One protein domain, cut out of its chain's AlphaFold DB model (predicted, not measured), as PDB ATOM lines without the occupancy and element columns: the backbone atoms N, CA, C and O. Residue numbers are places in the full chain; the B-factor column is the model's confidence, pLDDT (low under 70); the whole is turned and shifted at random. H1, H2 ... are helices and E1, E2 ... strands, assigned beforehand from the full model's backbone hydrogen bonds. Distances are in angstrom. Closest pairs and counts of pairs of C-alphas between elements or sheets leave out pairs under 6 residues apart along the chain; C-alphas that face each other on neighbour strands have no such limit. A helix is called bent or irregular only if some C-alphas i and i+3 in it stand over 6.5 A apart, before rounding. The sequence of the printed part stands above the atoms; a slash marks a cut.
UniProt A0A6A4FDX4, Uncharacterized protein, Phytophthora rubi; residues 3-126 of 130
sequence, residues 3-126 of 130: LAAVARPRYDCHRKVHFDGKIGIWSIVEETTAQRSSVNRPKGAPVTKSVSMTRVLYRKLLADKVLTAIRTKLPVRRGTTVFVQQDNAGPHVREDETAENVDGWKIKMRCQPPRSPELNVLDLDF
ATOM      1  N   LEU A   3     -24.578  25.364 327.865       94.19
ATOM      2  CA  LEU A   3     -24.581  26.732 328.365       94.19
ATOM      3  C   LEU A   3     -23.860  27.590 327.329       94.19
ATOM      4  O   LEU A   3     -22.718  27.287 326.987       94.19
ATOM      5  N   ALA A   4     -24.511  28.630 326.823       95.31
ATOM      6  CA  ALA A   4     -23.931  29.534 325.838       95.31
ATOM      7  C   ALA A   4     -23.901  30.959 326.386       95.31
ATOM      8  O   ALA A   4     -24.778  31.367 327.144       95.31
ATOM      9  N   ALA A   5     -22.879  31.712 325.993       96.25
ATOM     10  CA  ALA A   5     -22.773  33.133 326.266       96.25
ATOM     11  C   ALA A   5     -22.311  33.854 325.000       96.25
ATOM     12  O   ALA A   5     -21.295  33.507 324.385       96.25
ATOM     13  N   VAL A   6     -23.056  34.892 324.642       95.56
ATOM     14  CA  VAL A   6     -22.751  35.796 323.539       95.56
ATOM     15  C   VAL A   6     -22.900  37.230 324.021       95.56
ATOM     16  O   VAL A   6     -23.588  37.519 324.999       95.56
ATOM     17  N   ALA A   7     -22.224  38.140 323.344       95.06
ATOM     18  CA  ALA A   7     -22.291  39.562 323.596       95.06
ATOM     19  C   ALA A   7     -22.393  40.304 322.267       95.06
ATOM     20  O   ALA A   7     -22.022  39.792 321.216       95.06
ATOM     21  N   ARG A   8     -22.853  41.553 322.317       92.69
ATOM     22  CA  ARG A   8     -22.899  42.407 321.128       92.69
ATOM     23  C   ARG A   8     -21.486  42.583 320.533       92.69
ATOM     24  O   ARG A   8     -20.626  43.102 321.270       92.69
ATOM     25  N   PRO A   9     -21.269  42.236 319.247       93.62
ATOM     26  CA  PRO A   9     -20.019  42.504 318.544       93.62
ATOM     27  C   PRO A   9     -19.657  43.985 318.632       93.62
ATOM     28  O   PRO A   9     -20.526  44.857 318.530       93.62
ATOM     29  N   ARG A  10     -18.382  44.286 318.876       93.38
ATOM     30  CA  ARG A  10     -17.910  45.669 319.038       93.38
ATOM     31  C   ARG A  10     -16.421  45.785 318.761       93.38
ATOM     32  O   ARG A  10     -15.681  44.815 318.875       93.38
ATOM     33  N   TYR A  11     -15.973  46.985 318.418       91.69
ATOM     34  CA  TYR A  11     -14.551  47.252 318.236       91.69
ATOM     35  C   TYR A  11     -13.839  47.393 319.590       91.69
ATOM     36  O   TYR A  11     -14.285  48.155 320.451       91.69
ATOM     37  N   ASP A  12     -12.732  46.671 319.772       90.69
ATOM     38  CA  ASP A  12     -11.836  46.817 320.916       90.69
ATOM     39  C   ASP A  12     -10.732  47.824 320.576       90.69
ATOM     40  O   ASP A  12      -9.787  47.523 319.843       90.69
ATOM     41  N   CYS A  13     -10.834  49.029 321.138       87.44
ATOM     42  CA  CYS A  13      -9.849  50.083 320.922       87.44
ATOM     43  C   CYS A  13      -8.474  49.785 321.538       87.44
ATOM     44  O   CYS A  13      -7.484  50.331 321.059       87.44
ATOM     45  N   HIS A  14      -8.393  48.939 322.570       85.19
ATOM     46  CA  HIS A  14      -7.127  48.596 323.221       85.19
ATOM     47  C   HIS A  14      -6.347  47.575 322.401       85.19
ATOM     48  O   HIS A  14      -5.153  47.747 322.168       85.19
ATOM     49  N   ARG A  15      -7.033  46.530 321.929       88.12
ATOM     50  CA  ARG A  15      -6.426  45.474 321.105       88.12
ATOM     51  C   ARG A  15      -6.391  45.816 319.611       88.12
ATOM     52  O   ARG A  15      -5.728  45.114 318.860       88.12
ATOM     53  N   LYS A  16      -7.076  46.888 319.188       92.31
ATOM     54  CA  LYS A  16      -7.249  47.314 317.785       92.31
ATOM     55  C   LYS A  16      -7.826  46.211 316.888       92.31
ATOM     56  O   LYS A  16      -7.414  46.046 315.744       92.31
ATOM     57  N   VAL A  17      -8.780  45.446 317.418       93.56
ATOM     58  CA  VAL A  17      -9.436  44.334 316.710       93.56
ATOM     59  C   VAL A  17     -10.948  44.384 316.899       93.56
ATOM     60  O   VAL A  17     -11.453  44.893 317.902       93.56
ATOM     61  N   HIS A  18     -11.690  43.831 315.941       94.31
ATOM     62  CA  HIS A  18     -13.128  43.629 316.088       94.31
ATOM     63  C   HIS A  18     -13.399  42.388 316.940       94.31
ATOM     64  O   HIS A  18     -12.995  41.283 316.590       94.31
ATOM     65  N   PHE A  19     -14.100  42.575 318.057       94.81
ATOM     66  CA  PHE A  19     -14.627  41.477 318.851       94.81
ATOM     67  C   PHE A  19     -15.935  40.986 318.227       94.81
ATOM     68  O   PHE A  19     -16.879  41.761 318.053       94.81
ATOM     69  N   ASP A  20     -15.986  39.693 317.915       93.69
ATOM     70  CA  ASP A  20     -17.072  39.043 317.172       93.69
ATOM     71  C   ASP A  20     -18.292  38.679 318.033       93.69
ATOM     72  O   ASP A  20     -19.253  38.104 317.531       93.69
ATOM     73  N   GLY A  21     -18.274  39.014 319.326       94.12
ATOM     74  CA  GLY A  21     -19.380  38.744 320.240       94.12
ATOM     75  C   GLY A  21     -19.341  37.365 320.897       94.12
ATOM     76  O   GLY A  21     -20.110  37.115 321.827       94.12
ATOM     77  N   LYS A  22     -18.442  36.465 320.487       94.12
ATOM     78  CA  LYS A  22     -18.430  35.089 320.992       94.12
ATOM     79  C   LYS A  22     -17.706  35.008 322.332       94.12
ATOM     80  O   LYS A  22     -16.496  35.220 322.422       94.12
ATOM     81  N   ILE A  23     -18.433  34.640 323.389       95.62
ATOM     82  CA  ILE A  23     -17.839  34.407 324.715       95.62
ATOM     83  C   ILE A  23     -17.521  32.920 324.886       95.62
ATOM     84  O   ILE A  23     -16.358  32.561 325.107       95.62
ATOM     85  N   GLY A  24     -18.509  32.041 324.715       95.75
ATOM     86  CA  GLY A  24     -18.277  30.600 324.777       95.75
ATOM     87  C   GLY A  24     -19.540  29.750 324.726       95.75
ATOM     88  O   GLY A  24     -20.650  30.246 324.908       95.75
ATOM     89  N   ILE A  25     -19.330  28.456 324.490       95.94
ATOM     90  CA  ILE A  25     -20.336  27.404 324.599       95.94
ATOM     91  C   ILE A  25     -19.731  26.237 325.380       95.94
ATOM     92  O   ILE A  25     -18.592  25.837 325.132       95.94
ATOM     93  N   TRP A  26     -20.472  25.713 326.351       95.81
ATOM     94  CA  TRP A  26     -20.013  24.652 327.244       95.81
ATOM     95  C   TRP A  26     -21.042  23.529 327.288       95.81
ATOM     96  O   TRP A  26     -22.212  23.754 327.600       95.81
ATOM     97  N   SER A  27     -20.609  22.308 326.973       93.62
ATOM     98  CA  SER A  27     -21.444  21.110 327.065       93.62
ATOM     99  C   SER A  27     -21.686  20.730 328.520       93.62
ATOM    100  O   SER A  27     -20.741  20.594 329.295       93.62
ATOM    101  N   ILE A  28     -22.947  20.498 328.876       93.19
ATOM    102  CA  ILE A  28     -23.334  20.053 330.217       93.19
ATOM    103  C   ILE A  28     -23.478  18.540 330.172       93.19
ATOM    104  O   ILE A  28     -24.539  17.990 329.849       93.19
ATOM    105  N   VAL A  29     -22.350  17.880 330.405       93.62
ATOM    106  CA  VAL A  29     -22.198  16.437 330.274       93.62
ATOM    107  C   VAL A  29     -21.331  15.871 331.389       93.62
ATOM    108  O   VAL A  29     -20.506  16.574 331.966       93.62
ATOM    109  N   GLU A  30     -21.515  14.587 331.658       92.25
ATOM    110  CA  GLU A  30     -20.698  13.785 332.560       92.25
ATOM    111  C   GLU A  30     -20.170  12.567 331.801       92.25
ATOM    112  O   GLU A  30     -20.898  11.933 331.028       92.25
ATOM    113  N   GLU A  31     -18.898  12.243 332.011       91.38
ATOM    114  CA  GLU A  31     -18.314  11.005 331.513       91.38
ATOM    115  C   GLU A  31     -18.609   9.875 332.496       91.38
ATOM    116  O   GLU A  31     -18.224   9.903 333.660       91.38
ATOM    117  N   THR A  32     -19.323   8.866 332.014       91.69
ATOM    118  CA  THR A  32     -19.708   7.679 332.779       91.69
ATOM    119  C   THR A  32     -19.303   6.426 332.017       91.69
ATOM    120  O   THR A  32     -18.986   6.484 330.833       91.69
ATOM    121  N   THR A  33     -19.340   5.264 332.657       93.75
ATOM    122  CA  THR A  33     -19.081   3.989 331.980       93.75
ATOM    123  C   THR A  33     -20.376   3.312 331.538       93.75
ATOM    124  O   THR A  33     -21.426   3.398 332.191       93.75
ATOM    125  N   ALA A  34     -20.313   2.614 330.403       90.38
ATOM    126  CA  ALA A  34     -21.422   1.820 329.895       90.38
ATOM    127  C   ALA A  34     -21.752   0.678 330.866       90.38
ATOM    128  O   ALA A  34     -20.948  -0.229 331.071       90.38
ATOM    129  N   GLN A  35     -22.951   0.704 331.448       90.31
ATOM    130  CA  GLN A  35     -23.375  -0.296 332.439       90.31
ATOM    131  C   GLN A  35     -23.767  -1.637 331.809       90.31
ATOM    132  O   GLN A  35     -23.665  -2.688 332.442       90.31
ATOM    133  N   ARG A  36     -24.210  -1.607 330.550       90.00
ATOM    134  CA  ARG A  36     -24.618  -2.778 329.774       90.00
ATOM    135  C   ARG A  36     -23.901  -2.764 328.433       90.00
ATOM    136  O   ARG A  36     -23.620  -1.690 327.902       90.00
ATOM    137  N   SER A  37     -23.623  -3.951 327.908       89.06
ATOM    138  CA  SER A  37     -23.211  -4.111 326.520       89.06
ATOM    139  C   SER A  37     -24.404  -3.870 325.596       89.06
ATOM    140  O   SER A  37     -25.545  -4.205 325.912       89.06
ATOM    141  N   SER A  38     -24.130  -3.282 324.442       90.62
ATOM    142  CA  SER A  38     -25.029  -3.210 323.299       90.62
ATOM    143  C   SER A  38     -24.239  -3.539 322.036       90.62
ATOM    144  O   SER A  38     -23.009  -3.578 322.065       90.62
ATOM    145  N   VAL A  39     -24.940  -3.738 320.918       92.12
ATOM    146  CA  VAL A  39     -24.323  -4.014 319.606       92.12
ATOM    147  C   VAL A  39     -23.247  -2.977 319.255       92.12
ATOM    148  O   VAL A  39     -22.201  -3.326 318.723       92.12
ATOM    149  N   ASN A  40     -23.469  -1.715 319.630       89.19
ATOM    150  CA  ASN A  40     -22.594  -0.599 319.270       89.19
ATOM    151  C   ASN A  40     -21.613  -0.201 320.385       89.19
ATOM    152  O   ASN A  40     -20.830   0.731 320.198       89.19
ATOM    153  N   ARG A  41     -21.683  -0.819 321.574       88.06
ATOM    154  CA  ARG A  41     -20.870  -0.395 322.722       88.06
ATOM    155  C   ARG A  41     -20.670  -1.515 323.755       88.06
ATOM    156  O   ARG A  41     -21.647  -1.941 324.371       88.06
ATOM    157  N   PRO A  42     -19.426  -1.950 324.034       93.56
ATOM    158  CA  PRO A  42     -19.167  -2.925 325.088       93.56
ATOM    159  C   PRO A  42     -19.394  -2.323 326.482       93.56
ATOM    160  O   PRO A  42     -19.281  -1.111 326.693       93.56
ATOM    161  N   LYS A  43     -19.695  -3.187 327.459       92.88
ATOM    162  CA  LYS A  43     -19.771  -2.798 328.874       92.88
ATOM    163  C   LYS A  43     -18.415  -2.226 329.312       92.88
ATOM    164  O   LYS A  43     -17.377  -2.773 328.961       92.88
ATOM    165  N   GLY A  44     -18.431  -1.136 330.074       92.06
ATOM    166  CA  GLY A  44     -17.225  -0.448 330.544       92.06
ATOM    167  C   GLY A  44     -16.674   0.626 329.602       92.06
ATOM    168  O   GLY A  44     -15.837   1.409 330.035       92.06
ATOM    169  N   ALA A  45     -17.167   0.739 328.362       93.00
ATOM    170  CA  ALA A  45     -16.745   1.814 327.461       93.00
ATOM    171  C   ALA A  45     -17.104   3.209 328.020       93.00
ATOM    172  O   ALA A  45     -18.164   3.343 328.647       93.00
ATOM    173  N   PRO A  46     -16.280   4.249 327.775       93.56
ATOM    174  CA  PRO A  46     -16.598   5.615 328.171       93.56
ATOM    175  C   PRO A  46     -17.831   6.126 327.411       93.56
ATOM    176  O   PRO A  46     -17.986   5.932 326.203       93.56
ATOM    177  N   VAL A  47     -18.741   6.760 328.146       91.88
ATOM    178  CA  VAL A  47     -20.007   7.307 327.661       91.88
ATOM    179  C   VAL A  47     -20.227   8.684 328.244       91.88
ATOM    180  O   VAL A  47     -20.454   8.845 329.441       91.88
ATOM    181  N   THR A  48     -20.287   9.667 327.366       92.69
ATOM    182  CA  THR A  48     -20.745  11.009 327.701       92.69
ATOM    183  C   THR A  48     -22.270  11.011 327.822       92.69
ATOM    184  O   THR A  48     -22.975  10.652 326.876       92.69
ATOM    185  N   LYS A  49     -22.795  11.394 328.987       91.19
ATOM    186  CA  LYS A  49     -24.235  11.540 329.241       91.19
ATOM    187  C   LYS A  49     -24.577  12.992 329.528       91.19
ATOM    188  O   LYS A  49     -23.808  13.698 330.169       91.19
ATOM    189  N   SER A  50     -25.746  13.434 329.075       91.69
ATOM    190  CA  SER A  50     -26.275  14.748 329.441       91.69
ATOM    191  C   SER A  50     -26.689  14.769 330.908       91.69
ATOM    192  O   SER A  50     -27.427  13.885 331.347       91.69
ATOM    193  N   VAL A  51     -26.276  15.806 331.629       92.75
ATOM    194  CA  VAL A  51     -26.679  16.037 333.022       92.75
ATOM    195  C   VAL A  51     -27.773  17.101 333.059       92.75
ATOM    196  O   VAL A  51     -27.734  18.059 332.287       92.75
ATOM    197  N   SER A  52     -28.759  16.933 333.942       91.62
ATOM    198  CA  SER A  52     -29.805  17.939 334.150       91.62
ATOM    199  C   SER A  52     -29.250  19.190 334.840       91.62
ATOM    200  O   SER A  52     -28.380  19.098 335.710       91.62
ATOM    201  N   MET A  53     -29.753  20.371 334.471       92.06
ATOM    202  CA  MET A  53     -29.284  21.632 335.035       92.06
ATOM    203  C   MET A  53     -29.883  21.806 336.426       92.06
ATOM    204  O   MET A  53     -31.082  22.028 336.574       92.06
ATOM    205  N   THR A  54     -29.039  21.755 337.450       94.31
ATOM    206  CA  THR A  54     -29.420  22.137 338.813       94.31
ATOM    207  C   THR A  54     -28.921  23.541 339.116       94.31
ATOM    208  O   THR A  54     -27.946  24.007 338.528       94.31
ATOM    209  N   ARG A  55     -29.547  24.219 340.082       92.94
ATOM    210  CA  ARG A  55     -29.118  25.558 340.513       92.94
ATOM    211  C   ARG A  55     -27.667  25.593 341.001       92.94
ATOM    212  O   ARG A  55     -26.943  26.552 340.748       92.94
ATOM    213  N   VAL A  56     -27.231  24.528 341.678       93.62
ATOM    214  CA  VAL A  56     -25.853  24.379 342.169       93.62
ATOM    215  C   VAL A  56     -24.875  24.257 341.002       93.62
ATOM    216  O   VAL A  56     -23.872  24.968 340.962       93.62
ATOM    217  N   LEU A  57     -25.189  23.400 340.023       93.81
ATOM    218  CA  LEU A  57     -24.360  23.230 338.832       93.81
ATOM    219  C   LEU A  57     -24.315  24.514 337.996       93.81
ATOM    220  O   LEU A  57     -23.238  24.917 337.565       93.81
ATOM    221  N   TYR A  58     -25.457  25.185 337.829       94.62
ATOM    222  CA  TYR A  58     -25.553  26.450 337.109       94.62
ATOM    223  C   TYR A  58     -24.650  27.521 337.723       94.62
ATOM    224  O   TYR A  58     -23.821  28.093 337.022       94.62
ATOM    225  N   ARG A  59     -24.736  27.736 339.044       93.44
ATOM    226  CA  ARG A  59     -23.878  28.695 339.762       93.44
ATOM    227  C   ARG A  59     -22.392  28.397 339.581       93.44
ATOM    228  O   ARG A  59     -21.615  29.314 339.330       93.44
ATOM    229  N   LYS A  60     -22.008  27.120 339.667       93.81
ATOM    230  CA  LYS A  60     -20.622  26.692 339.449       93.81
ATOM    231  C   LYS A  60     -20.153  27.012 338.028       93.81
ATOM    232  O   LYS A  60     -19.109  27.628 337.849       93.81
ATOM    233  N   LEU A  61     -20.938  26.642 337.016       94.38
ATOM    234  CA  LEU A  61     -20.609  26.917 335.615       94.38
ATOM    235  C   LEU A  61     -20.581  28.421 335.312       94.38
ATOM    236  O   LEU A  61     -19.721  28.875 334.558       94.38
ATOM    237  N   LEU A  62     -21.481  29.197 335.915       93.75
ATOM    238  CA  LEU A  62     -21.512  30.648 335.778       93.75
ATOM    239  C   LEU A  62     -20.187  31.260 336.256       93.75
ATOM    240  O   LEU A  62     -19.554  31.983 335.493       93.75
ATOM    241  N   ALA A  63     -19.720  30.912 337.457       91.88
ATOM    242  CA  ALA A  63     -18.458  31.417 338.003       91.88
ATOM    243  C   ALA A  63     -17.226  30.905 337.231       91.88
ATOM    244  O   ALA A  63     -16.429  31.691 336.704       91.88
ATOM    245  N   ASP A  64     -17.099  29.583 337.108       93.81
ATOM    246  CA  ASP A  64     -15.890  28.937 336.587       93.81
ATOM    247  C   ASP A  64     -15.708  29.158 335.083       93.81
ATOM    248  O   ASP A  64     -14.585  29.154 334.576       93.81
ATOM    249  N   LYS A  65     -16.813  29.295 334.339       95.12
ATOM    250  CA  LYS A  65     -16.794  29.333 332.873       95.12
ATOM    251  C   LYS A  65     -17.239  30.682 332.338       95.12
ATOM    252  O   LYS A  65     -16.442  31.350 331.685       95.12
ATOM    253  N   VAL A  66     -18.478  31.093 332.608       94.62
ATOM    254  CA  VAL A  66     -19.076  32.277 331.966       94.62
ATOM    255  C   VAL A  66     -18.384  33.557 332.418       94.62
ATOM    256  O   VAL A  66     -17.827  34.268 331.587       94.62
ATOM    257  N   LEU A  67     -18.371  33.836 333.723       93.12
ATOM    258  CA  LEU A  67     -17.778  35.049 334.282       93.12
ATOM    259  C   LEU A  67     -16.284  35.103 333.968       93.12
ATOM    260  O   LEU A  67     -15.803  36.107 333.452       93.12
ATOM    261  N   THR A  68     -15.573  33.989 334.149       94.12
ATOM    262  CA  THR A  68     -14.159  33.876 333.768       94.12
ATOM    263  C   THR A  68     -13.931  34.184 332.280       94.12
ATOM    264  O   THR A  68     -13.037  34.960 331.942       94.12
ATOM    265  N   ALA A  69     -14.760  33.663 331.369       95.75
ATOM    266  CA  ALA A  69     -14.639  33.958 329.941       95.75
ATOM    267  C   ALA A  69     -14.971  35.418 329.602       95.75
ATOM    268  O   ALA A  69     -14.305  36.000 328.744       95.75
ATOM    269  N   ILE A  70     -15.953  36.024 330.279       94.12
ATOM    270  CA  ILE A  70     -16.277  37.447 330.119       94.12
ATOM    271  C   ILE A  70     -15.064  38.297 330.496       94.12
ATOM    272  O   ILE A  70     -14.680  39.156 329.707       94.12
ATOM    273  N   ARG A  71     -14.417  38.023 331.639       91.06
ATOM    274  CA  ARG A  71     -13.226  38.767 332.090       91.06
ATOM    275  C   ARG A  71     -12.088  38.723 331.069       91.06
ATOM    276  O   ARG A  71     -11.433  39.730 330.831       91.06
ATOM    277  N   THR A  72     -11.875  37.572 330.437       91.31
ATOM    278  CA  THR A  72     -10.765  37.378 329.492       91.31
ATOM    279  C   THR A  72     -11.058  37.947 328.100       91.31
ATOM    280  O   THR A  72     -10.181  38.535 327.452       91.31
ATOM    281  N   LYS A  73     -12.281  37.740 327.597       92.50
ATOM    282  CA  LYS A  73     -12.610  37.971 326.183       92.50
ATOM    283  C   LYS A  73     -13.319  39.289 325.922       92.50
ATOM    284  O   LYS A  73     -13.063  39.881 324.876       92.50
ATOM    285  N   LEU A  74     -14.207  39.729 326.815       92.12
ATOM    286  CA  LEU A  74     -15.071  40.874 326.544       92.12
ATOM    287  C   LEU A  74     -14.260  42.180 326.622       92.12
ATOM    288  O   LEU A  74     -13.683  42.472 327.670       92.12
ATOM    289  N   PRO A  75     -14.237  43.010 325.564       92.12
ATOM    290  CA  PRO A  75     -13.609  44.321 325.638       92.12
ATOM    291  C   PRO A  75     -14.495  45.283 326.440       92.12
ATOM    292  O   PRO A  75     -15.538  45.747 325.961       92.12
ATOM    293  N   VAL A  76     -14.086  45.574 327.677       89.56
ATOM    294  CA  VAL A  76     -14.821  46.431 328.620       89.56
ATOM    295  C   VAL A  76     -13.955  47.608 329.059       89.56
ATOM    296  O   VAL A  76     -12.775  47.457 329.359       89.56
ATOM    297  N   ARG A  77     -14.559  48.799 329.121       86.25
ATOM    298  CA  ARG A  77     -13.918  50.002 329.670       86.25
ATOM    299  C   ARG A  77     -14.153  50.091 331.175       86.25
ATOM    300  O   ARG A  77     -15.239  49.753 331.653       86.25
ATOM    301  N   ARG A  78     -13.186  50.639 331.913       86.00
ATOM    302  CA  ARG A  78     -13.369  50.988 333.332       86.00
ATOM    303  C   ARG A  78     -14.592  51.893 333.516       86.00
ATOM    304  O   ARG A  78     -14.921  52.683 332.635       86.00
ATOM    305  N   GLY A  79     -15.284  51.740 334.640       87.25
ATOM    306  CA  GLY A  79     -16.533  52.442 334.943       87.25
ATOM    307  C   GLY A  79     -17.780  51.860 334.266       87.25
ATOM    308  O   GLY A  79     -18.887  52.301 334.561       87.25
ATOM    309  N   THR A  80     -17.640  50.851 333.399       91.06
ATOM    310  CA  THR A  80     -18.789  50.212 332.735       91.06
ATOM    311  C   THR A  80     -19.436  49.162 333.639       91.06
ATOM    312  O   THR A  80     -18.758  48.480 334.408       91.06
ATOM    313  N   THR A  81     -20.753  48.992 333.517       93.50
ATOM    314  CA  THR A  81     -21.468  47.830 334.068       93.50
ATOM    315  C   THR A  81     -21.873  46.896 332.931       93.50
ATOM    316  O   THR A  81     -22.545  47.314 331.990       93.50
ATOM    317  N   VAL A  82     -21.450  45.639 333.011       93.75
ATOM    318  CA  VAL A  82     -21.834  44.549 332.114       93.75
ATOM    319  C   VAL A  82     -23.016  43.817 332.731       93.75
ATOM    320  O   VAL A  82     -22.937  43.353 333.867       93.75
ATOM    321  N   PHE A  83     -24.099  43.706 331.971       94.38
ATOM    322  CA  PHE A  83     -25.257  42.909 332.354       94.38
ATOM    323  C   PHE A  83     -25.189  41.549 331.667       94.38
ATOM    324  O   PHE A  83     -25.055  41.484 330.445       94.38
ATOM    325  N   VAL A  84     -25.280  40.478 332.448       94.62
ATOM    326  CA  VAL A  84     -25.431  39.112 331.947       94.62
ATOM    327  C   VAL A  84     -26.908  38.768 332.029       94.62
ATOM    328  O   VAL A  84     -27.467  38.650 333.119       94.62
ATOM    329  N   GLN A  85     -27.546  38.677 330.867       94.94
ATOM    330  CA  GLN A  85     -28.962  38.363 330.760       94.94
ATOM    331  C   GLN A  85     -29.187  36.847 330.769       94.94
ATOM    332  O   GLN A  85     -28.419  36.098 330.170       94.94
ATOM    333  N   GLN A  86     -30.257  36.418 331.430       93.56
ATOM    334  CA  GLN A  86     -30.745  35.040 331.476       93.56
ATOM    335  C   GLN A  86     -32.281  35.038 331.585       93.56
ATOM    336  O   GLN A  86     -32.885  36.061 331.933       93.56
ATOM    337  N   ASP A  87     -32.917  33.895 331.333       92.06
ATOM    338  CA  ASP A  87     -34.349  33.719 331.588       92.06
ATOM    339  C   ASP A  87     -34.650  33.414 333.072       92.06
ATOM    340  O   ASP A  87     -33.750  33.331 333.910       92.06
ATOM    341  N   ASN A  88     -35.930  33.228 333.399       91.38
ATOM    342  CA  ASN A  88     -36.387  32.933 334.761       91.38
ATOM    343  C   ASN A  88     -36.518  31.427 335.057       91.38
ATOM    344  O   ASN A  88     -37.359  31.037 335.871       91.38
ATOM    345  N   ALA A  89     -35.739  30.562 334.397       90.44
ATOM    346  CA  ALA A  89     -35.742  29.133 334.695       90.44
ATOM    347  C   ALA A  89     -35.321  28.853 336.149       90.44
ATOM    348  O   ALA A  89     -34.451  29.518 336.708       90.44
ATOM    349  N   GLY A  90     -35.905  27.822 336.769       90.94
ATOM    350  CA  GLY A  90     -35.675  27.495 338.186       90.94
ATOM    351  C   GLY A  90     -34.198  27.375 338.622       90.94
ATOM    352  O   GLY A  90     -33.873  27.791 339.735       90.94
ATOM    353  N   PRO A  91     -33.284  26.833 337.790       92.25
ATOM    354  CA  PRO A  91     -31.855  26.783 338.108       92.25
ATOM    355  C   PRO A  91     -31.114  28.127 338.074       92.25
ATOM    356  O   PRO A  91     -29.992  28.196 338.574       92.25
ATOM    357  N   HIS A  92     -31.682  29.173 337.473       92.12
ATOM    358  CA  HIS A  92     -30.995  30.448 337.303       92.12
ATOM    359  C   HIS A  92     -30.876  31.235 338.611       92.12
ATOM    360  O   HIS A  92     -31.589  31.017 339.595       92.12
ATOM    361  N   VAL A  93     -29.879  32.117 338.650       92.31
ATOM    362  CA  VAL A  93     -29.616  32.975 339.814       92.31
ATOM    363  C   VAL A  93     -30.584  34.152 339.842       92.31
ATOM    364  O   VAL A  93     -31.169  34.499 338.826       92.31
ATOM    365  N   ARG A  94     -30.769  34.787 340.993       89.06
ATOM    366  CA  ARG A  94     -31.511  36.056 341.048       89.06
ATOM    367  C   ARG A  94     -30.568  37.226 340.751       89.06
ATOM    368  O   ARG A  94     -29.351  37.086 340.883       89.06
ATOM    369  N   GLU A  95     -31.113  38.373 340.347       87.62
ATOM    370  CA  GLU A  95     -30.314  39.556 339.978       87.62
ATOM    371  C   GLU A  95     -29.428  40.079 341.123       87.62
ATOM    372  O   GLU A  95     -28.344  40.611 340.889       87.62
ATOM    373  N   ASP A  96     -29.875  39.903 342.365       82.00
ATOM    374  CA  ASP A  96     -29.204  40.323 343.594       82.00
ATOM    375  C   ASP A  96     -28.095  39.362 344.049       82.00
ATOM    376  O   ASP A  96     -27.229  39.740 344.835       82.00
ATOM    377  N   GLU A  97     -28.076  38.129 343.542       75.94
ATOM    378  CA  GLU A  97     -27.187  37.076 344.050       75.94
ATOM    379  C   GLU A  97     -25.764  37.143 343.491       75.94
ATOM    380  O   GLU A  97     -24.868  36.468 343.994       75.94
ATOM    381  N   THR A  98     -25.551  37.901 342.419       70.69
ATOM    382  CA  THR A  98     -24.316  37.824 341.625       70.69
ATOM    383  C   THR A  98     -23.966  39.199 341.069       70.69
ATOM    384  O   THR A  98     -24.327  39.578 339.952       70.69
ATOM    385  N   ALA A  99     -23.249  39.957 341.896       77.19
ATOM    386  CA  ALA A  99     -22.606  41.202 341.517       77.19
ATOM    387  C   ALA A  99     -21.105  41.100 341.792       77.19
ATOM    388  O   ALA A  99     -20.688  40.791 342.907       77.19
ATOM    389  N   GLU A 100     -20.292  41.393 340.783       83.31
ATOM    390  CA  GLU A 100     -18.836  41.355 340.900       83.31
ATOM    391  C   GLU A 100     -18.224  42.678 340.449       83.31
ATOM    392  O   GLU A 100     -18.675  43.284 339.476       83.31
ATOM    393  N   ASN A 101     -17.173  43.116 341.143       84.00
ATOM    394  CA  ASN A 101     -16.293  44.175 340.664       84.00
ATOM    395  C   ASN A 101     -15.041  43.512 340.089       84.00
ATOM    396  O   ASN A 101     -14.370  42.756 340.787       84.00
ATOM    397  N   VAL A 102     -14.724  43.802 338.834       81.31
ATOM    398  CA  VAL A 102     -13.555  43.267 338.130       81.31
ATOM    399  C   VAL A 102     -12.805  44.449 337.544       81.31
ATOM    400  O   VAL A 102     -13.419  45.232 336.842       81.31
ATOM    401  N   ASP A 103     -11.515  44.623 337.831       79.69
ATOM    402  CA  ASP A 103     -10.627  45.592 337.157       79.69
ATOM    403  C   ASP A 103     -11.214  47.005 336.918       79.69
ATOM    404  O   ASP A 103     -10.966  47.649 335.894       79.69
ATOM    405  N   GLY A 104     -12.014  47.508 337.866       84.56
ATOM    406  CA  GLY A 104     -12.660  48.824 337.790       84.56
ATOM    407  C   GLY A 104     -13.953  48.885 336.962       84.56
ATOM    408  O   GLY A 104     -14.430  49.979 336.666       84.56
ATOM    409  N   TRP A 105     -14.531  47.748 336.587       89.81
ATOM    410  CA  TRP A 105     -15.859  47.595 335.987       89.81
ATOM    411  C   TRP A 105     -16.705  46.600 336.803       89.81
ATOM    412  O   TRP A 105     -16.224  45.983 337.754       89.81
ATOM    413  N   LYS A 106     -18.002  46.506 336.493       93.00
ATOM    414  CA  LYS A 106     -18.966  45.697 337.258       93.00
ATOM    415  C   LYS A 106     -19.645  44.660 336.381       93.00
ATOM    416  O   LYS A 106     -19.982  44.972 335.243       93.00
ATOM    417  N   ILE A 107     -19.922  43.486 336.930       93.06
ATOM    418  CA  ILE A 107     -20.832  42.497 336.346       93.06
ATOM    419  C   ILE A 107     -22.084  42.431 337.211       93.06
ATOM    420  O   ILE A 107     -21.982  42.383 338.435       93.06
ATOM    421  N   LYS A 108     -23.254  42.431 336.574       93.88
ATOM    422  CA  LYS A 108     -24.546  42.198 337.221       93.88
ATOM    423  C   LYS A 108     -25.360  41.201 336.414       93.88
ATOM    424  O   LYS A 108     -25.371  41.274 335.186       93.88
ATOM    425  N   MET A 109     -26.074  40.318 337.093       94.12
ATOM    426  CA  MET A 109     -27.075  39.486 336.430       94.12
ATOM    427  C   MET A 109     -28.349  40.282 336.165       94.12
ATOM    428  O   MET A 109     -28.677  41.214 336.899       94.12
ATOM    429  N   ARG A 110     -29.059  39.912 335.100       94.00
ATOM    430  CA  ARG A 110     -30.364  40.464 334.759       94.00
ATOM    431  C   ARG A 110     -31.293  39.359 334.278       94.00
ATOM    432  O   ARG A 110     -30.932  38.567 333.411       94.00
ATOM    433  N   CYS A 111     -32.491  39.334 334.825       92.06
ATOM    434  CA  CYS A 111     -33.552  38.428 334.438       92.06
ATOM    435  C   CYS A 111     -34.393  39.069 333.332       92.06
ATOM    436  O   CYS A 111     -34.753  40.247 333.399       92.06
ATOM    437  N   GLN A 112     -34.716  38.301 332.297       91.06
ATOM    438  CA  GLN A 112     -35.623  38.771 331.254       91.06
ATOM    439  C   GLN A 112     -37.086  38.759 331.736       91.06
ATOM    440  O   GLN A 112     -37.431  38.003 332.654       91.06
ATOM    441  N   PRO A 113     -37.978  39.551 331.116       92.00
ATOM    442  CA  PRO A 113     -39.412  39.466 331.375       92.00
ATOM    443  C   PRO A 113     -39.963  38.038 331.186       92.00
ATOM    444  O   PRO A 113     -39.518  37.311 330.292       92.00
ATOM    445  N   PRO A 114     -40.922  37.585 332.016       91.81
ATOM    446  CA  PRO A 114     -41.497  36.251 331.869       91.81
ATOM    447  C   PRO A 114     -42.134  36.041 330.490       91.81
ATOM    448  O   PRO A 114     -42.889  36.889 330.030       91.81
ATOM    449  N   ARG A 115     -41.891  34.869 329.884       91.19
ATOM    450  CA  ARG A 115     -42.449  34.454 328.578       91.19
ATOM    451  C   ARG A 115     -42.089  35.370 327.399       91.19
ATOM    452  O   ARG A 115     -42.846  35.418 326.437       91.19
ATOM    453  N   SER A 116     -40.926  36.015 327.461       92.19
ATOM    454  CA  SER A 116     -40.399  36.864 326.386       92.19
ATOM    455  C   SER A 116     -39.145  36.279 325.718       92.19
ATOM    456  O   SER A 116     -38.046  36.803 325.926       92.19
ATOM    457  N   PRO A 117     -39.257  35.174 324.953       87.25
ATOM    458  CA  PRO A 117     -38.120  34.611 324.218       87.25
ATOM    459  C   PRO A 117     -37.564  35.577 323.158       87.25
ATOM    460  O   PRO A 117     -36.370  35.566 322.883       87.25
ATOM    461  N   GLU A 118     -38.390  36.481 322.624       89.69
ATOM    462  CA  GLU A 118     -37.992  37.526 321.672       89.69
ATOM    463  C   GLU A 118     -36.988  38.533 322.249       89.69
ATOM    464  O   GLU A 118     -36.320  39.246 321.503       89.69
ATOM    465  N   LEU A 119     -36.862  38.597 323.578       90.06
ATOM    466  CA  LEU A 119     -35.906  39.465 324.263       90.06
ATOM    467  C   LEU A 119     -34.582  38.756 324.575       90.06
ATOM    468  O   LEU A 119     -33.693  39.376 325.164       90.06
ATOM    469  N   ASN A 120     -34.433  37.483 324.196       90.94
ATOM    470  CA  ASN A 120     -33.220  36.701 324.390       90.94
ATOM    471  C   ASN A 120     -32.501  36.466 323.059       90.94
ATOM    472  O   ASN A 120     -32.961  35.704 322.214       90.94
ATOM    473  N   VAL A 121     -31.311  37.046 322.909       91.31
ATOM    474  CA  VAL A 121     -30.471  36.853 321.713       91.31
ATOM    475  C   VAL A 121     -30.098  35.383 321.476       91.31
ATOM    476  O   VAL A 121     -29.869  34.976 320.340       91.31
ATOM    477  N   LEU A 122     -30.031  34.568 322.536       92.62
ATOM    478  CA  LEU A 122     -29.732  33.147 322.383       92.62
ATOM    479  C   LEU A 122     -30.878  32.402 321.697       92.62
ATOM    480  O   LEU A 122     -30.606  31.579 320.830       92.62
ATOM    481  N   ASP A 123     -32.124  32.711 322.056       90.62
ATOM    482  CA  ASP A 123     -33.305  32.054 321.491       90.62
ATOM    483  C   ASP A 123     -33.664  32.634 320.117       90.62
ATOM    484  O   ASP A 123     -33.998  31.883 319.207       90.62
ATOM    485  N   LEU A 124     -33.564  33.960 319.959       89.69
ATOM    486  CA  LEU A 124     -33.950  34.657 318.731       89.69
ATOM    487  C   LEU A 124     -32.953  34.448 317.583       89.69
ATOM    488  O   LEU A 124     -33.377  34.264 316.447       89.69
ATOM    489  N   ASP A 125     -31.649  34.479 317.878       88.00
ATOM    490  CA  ASP A 125     -30.604  34.418 316.852       88.00
ATOM    491  C   ASP A 125     -29.812  33.109 316.933       88.00
ATOM    492  O   ASP A 125     -29.856  32.285 316.022       88.00
ATOM    493  N   PHE A 126     -29.054  32.903 318.016       88.94
ATOM    494  CA  PHE A 126     -27.994  31.887 318.023       88.94
ATOM    495  C   PHE A 126     -28.533  30.461 317.864       88.94
ATOM    496  O   PHE A 126     -28.114  29.749 316.952       88.94
TER     497      PHE A 126
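AT A GLANCE: This is residues 3 to 126 of the 130 residues of an uncharacterized protein of Phytophthora rubi (UniProt A0A6A4FDX4). One long strand line, E3 running on into E4 and E4 into E5, lies along the longest axis, with E2, E1 and E6 paired beside its successive pieces; the hairpin of E5 and E6, with the loop of residues 34 to 45, makes a long arm at one end. In the body, helix H1 packs on the strand pair E1 and E4, the three-stranded sheet E7, E9, E8 is beside the later part of H1, and the short helix H2 is near E1. The printed part has 124 residues, with elements in the order E1 E2 E3 E4 E5 E6 H1 E7 E8 E9 H2, two helices and nine strands, of mixed class; the three-stranded sheet is mixed and the three two-stranded sheets are antiparallel. The whole is loose, with a radius of gyration of the C-alphas of 18.1 A, and elongated, spanning 57 by 36 by 27 A.

IN THESE COORDINATES: E1 is residues 3 to 6, 10.4 A long, and begins at C-alpha 3 (-24.581, 26.732, 328.365). E2 is residues 10 to 12, 6.5 A, and E3 residues 17 to 19, 6.3 A. E4 is residues 22 to 27, 15.5 A; E5 is residues 29 to 33, 12.9 A; E6 is residues 46 to 50, 13.4 A. H1 is residues 55 to 73, 25.1 A, from C-alpha 55 (-29.118, 25.558, 340.513); it has a kink of 26 degrees near residue 62 and is irregular, but only just, with C-alphas 64 and 67 6.8 A apart. E7 is residues 81 to 86, 16.0 A, E8 residues 99 to 102, 9.9 A, and E9 residues 105 to 111, 20.0 A. H2 is residues 121 to 126, 6.7 A, ending at C-alpha 126 (-27.994, 31.887, 318.023).

HOW THE PARTS SIT: E1 and E4 are antiparallel, with N 3 and O 26 2.9 A apart, within hydrogen-bond range. E2 and E3 form a hairpin, with N 12 and O 17 at 2.9 A. E5 and E6 form a hairpin, with N 47 and O 32 at 2.7 A. The closest C-alphas of E4 and H1, Ile 23 and Ala 69, are 6.1 A apart. E7 and E9 are parallel, with N 82 and O 106 at 2.8 A; E8 and E9 form a hairpin, with N 105 and O 102 at 2.8 A. H1 only grazes this sheet, with its residues 66 to 71. The closest C-alphas of E1 and H2, Val 6 and Leu 122, are 7.6 A apart. Every O i to N i+4 pair is within hydrogen-bond range in H2, and 13 of 15 in H1.

THE WHOLE: The C-alphas farthest apart, Val 39 and Gly 79, are 59.0 A apart. The printed part has no cut. The links E5 to E6 and E7 to E8 are long, with 12 residues each. The mean pLDDT of the printed part is 91.3, and no printed residue is under 70.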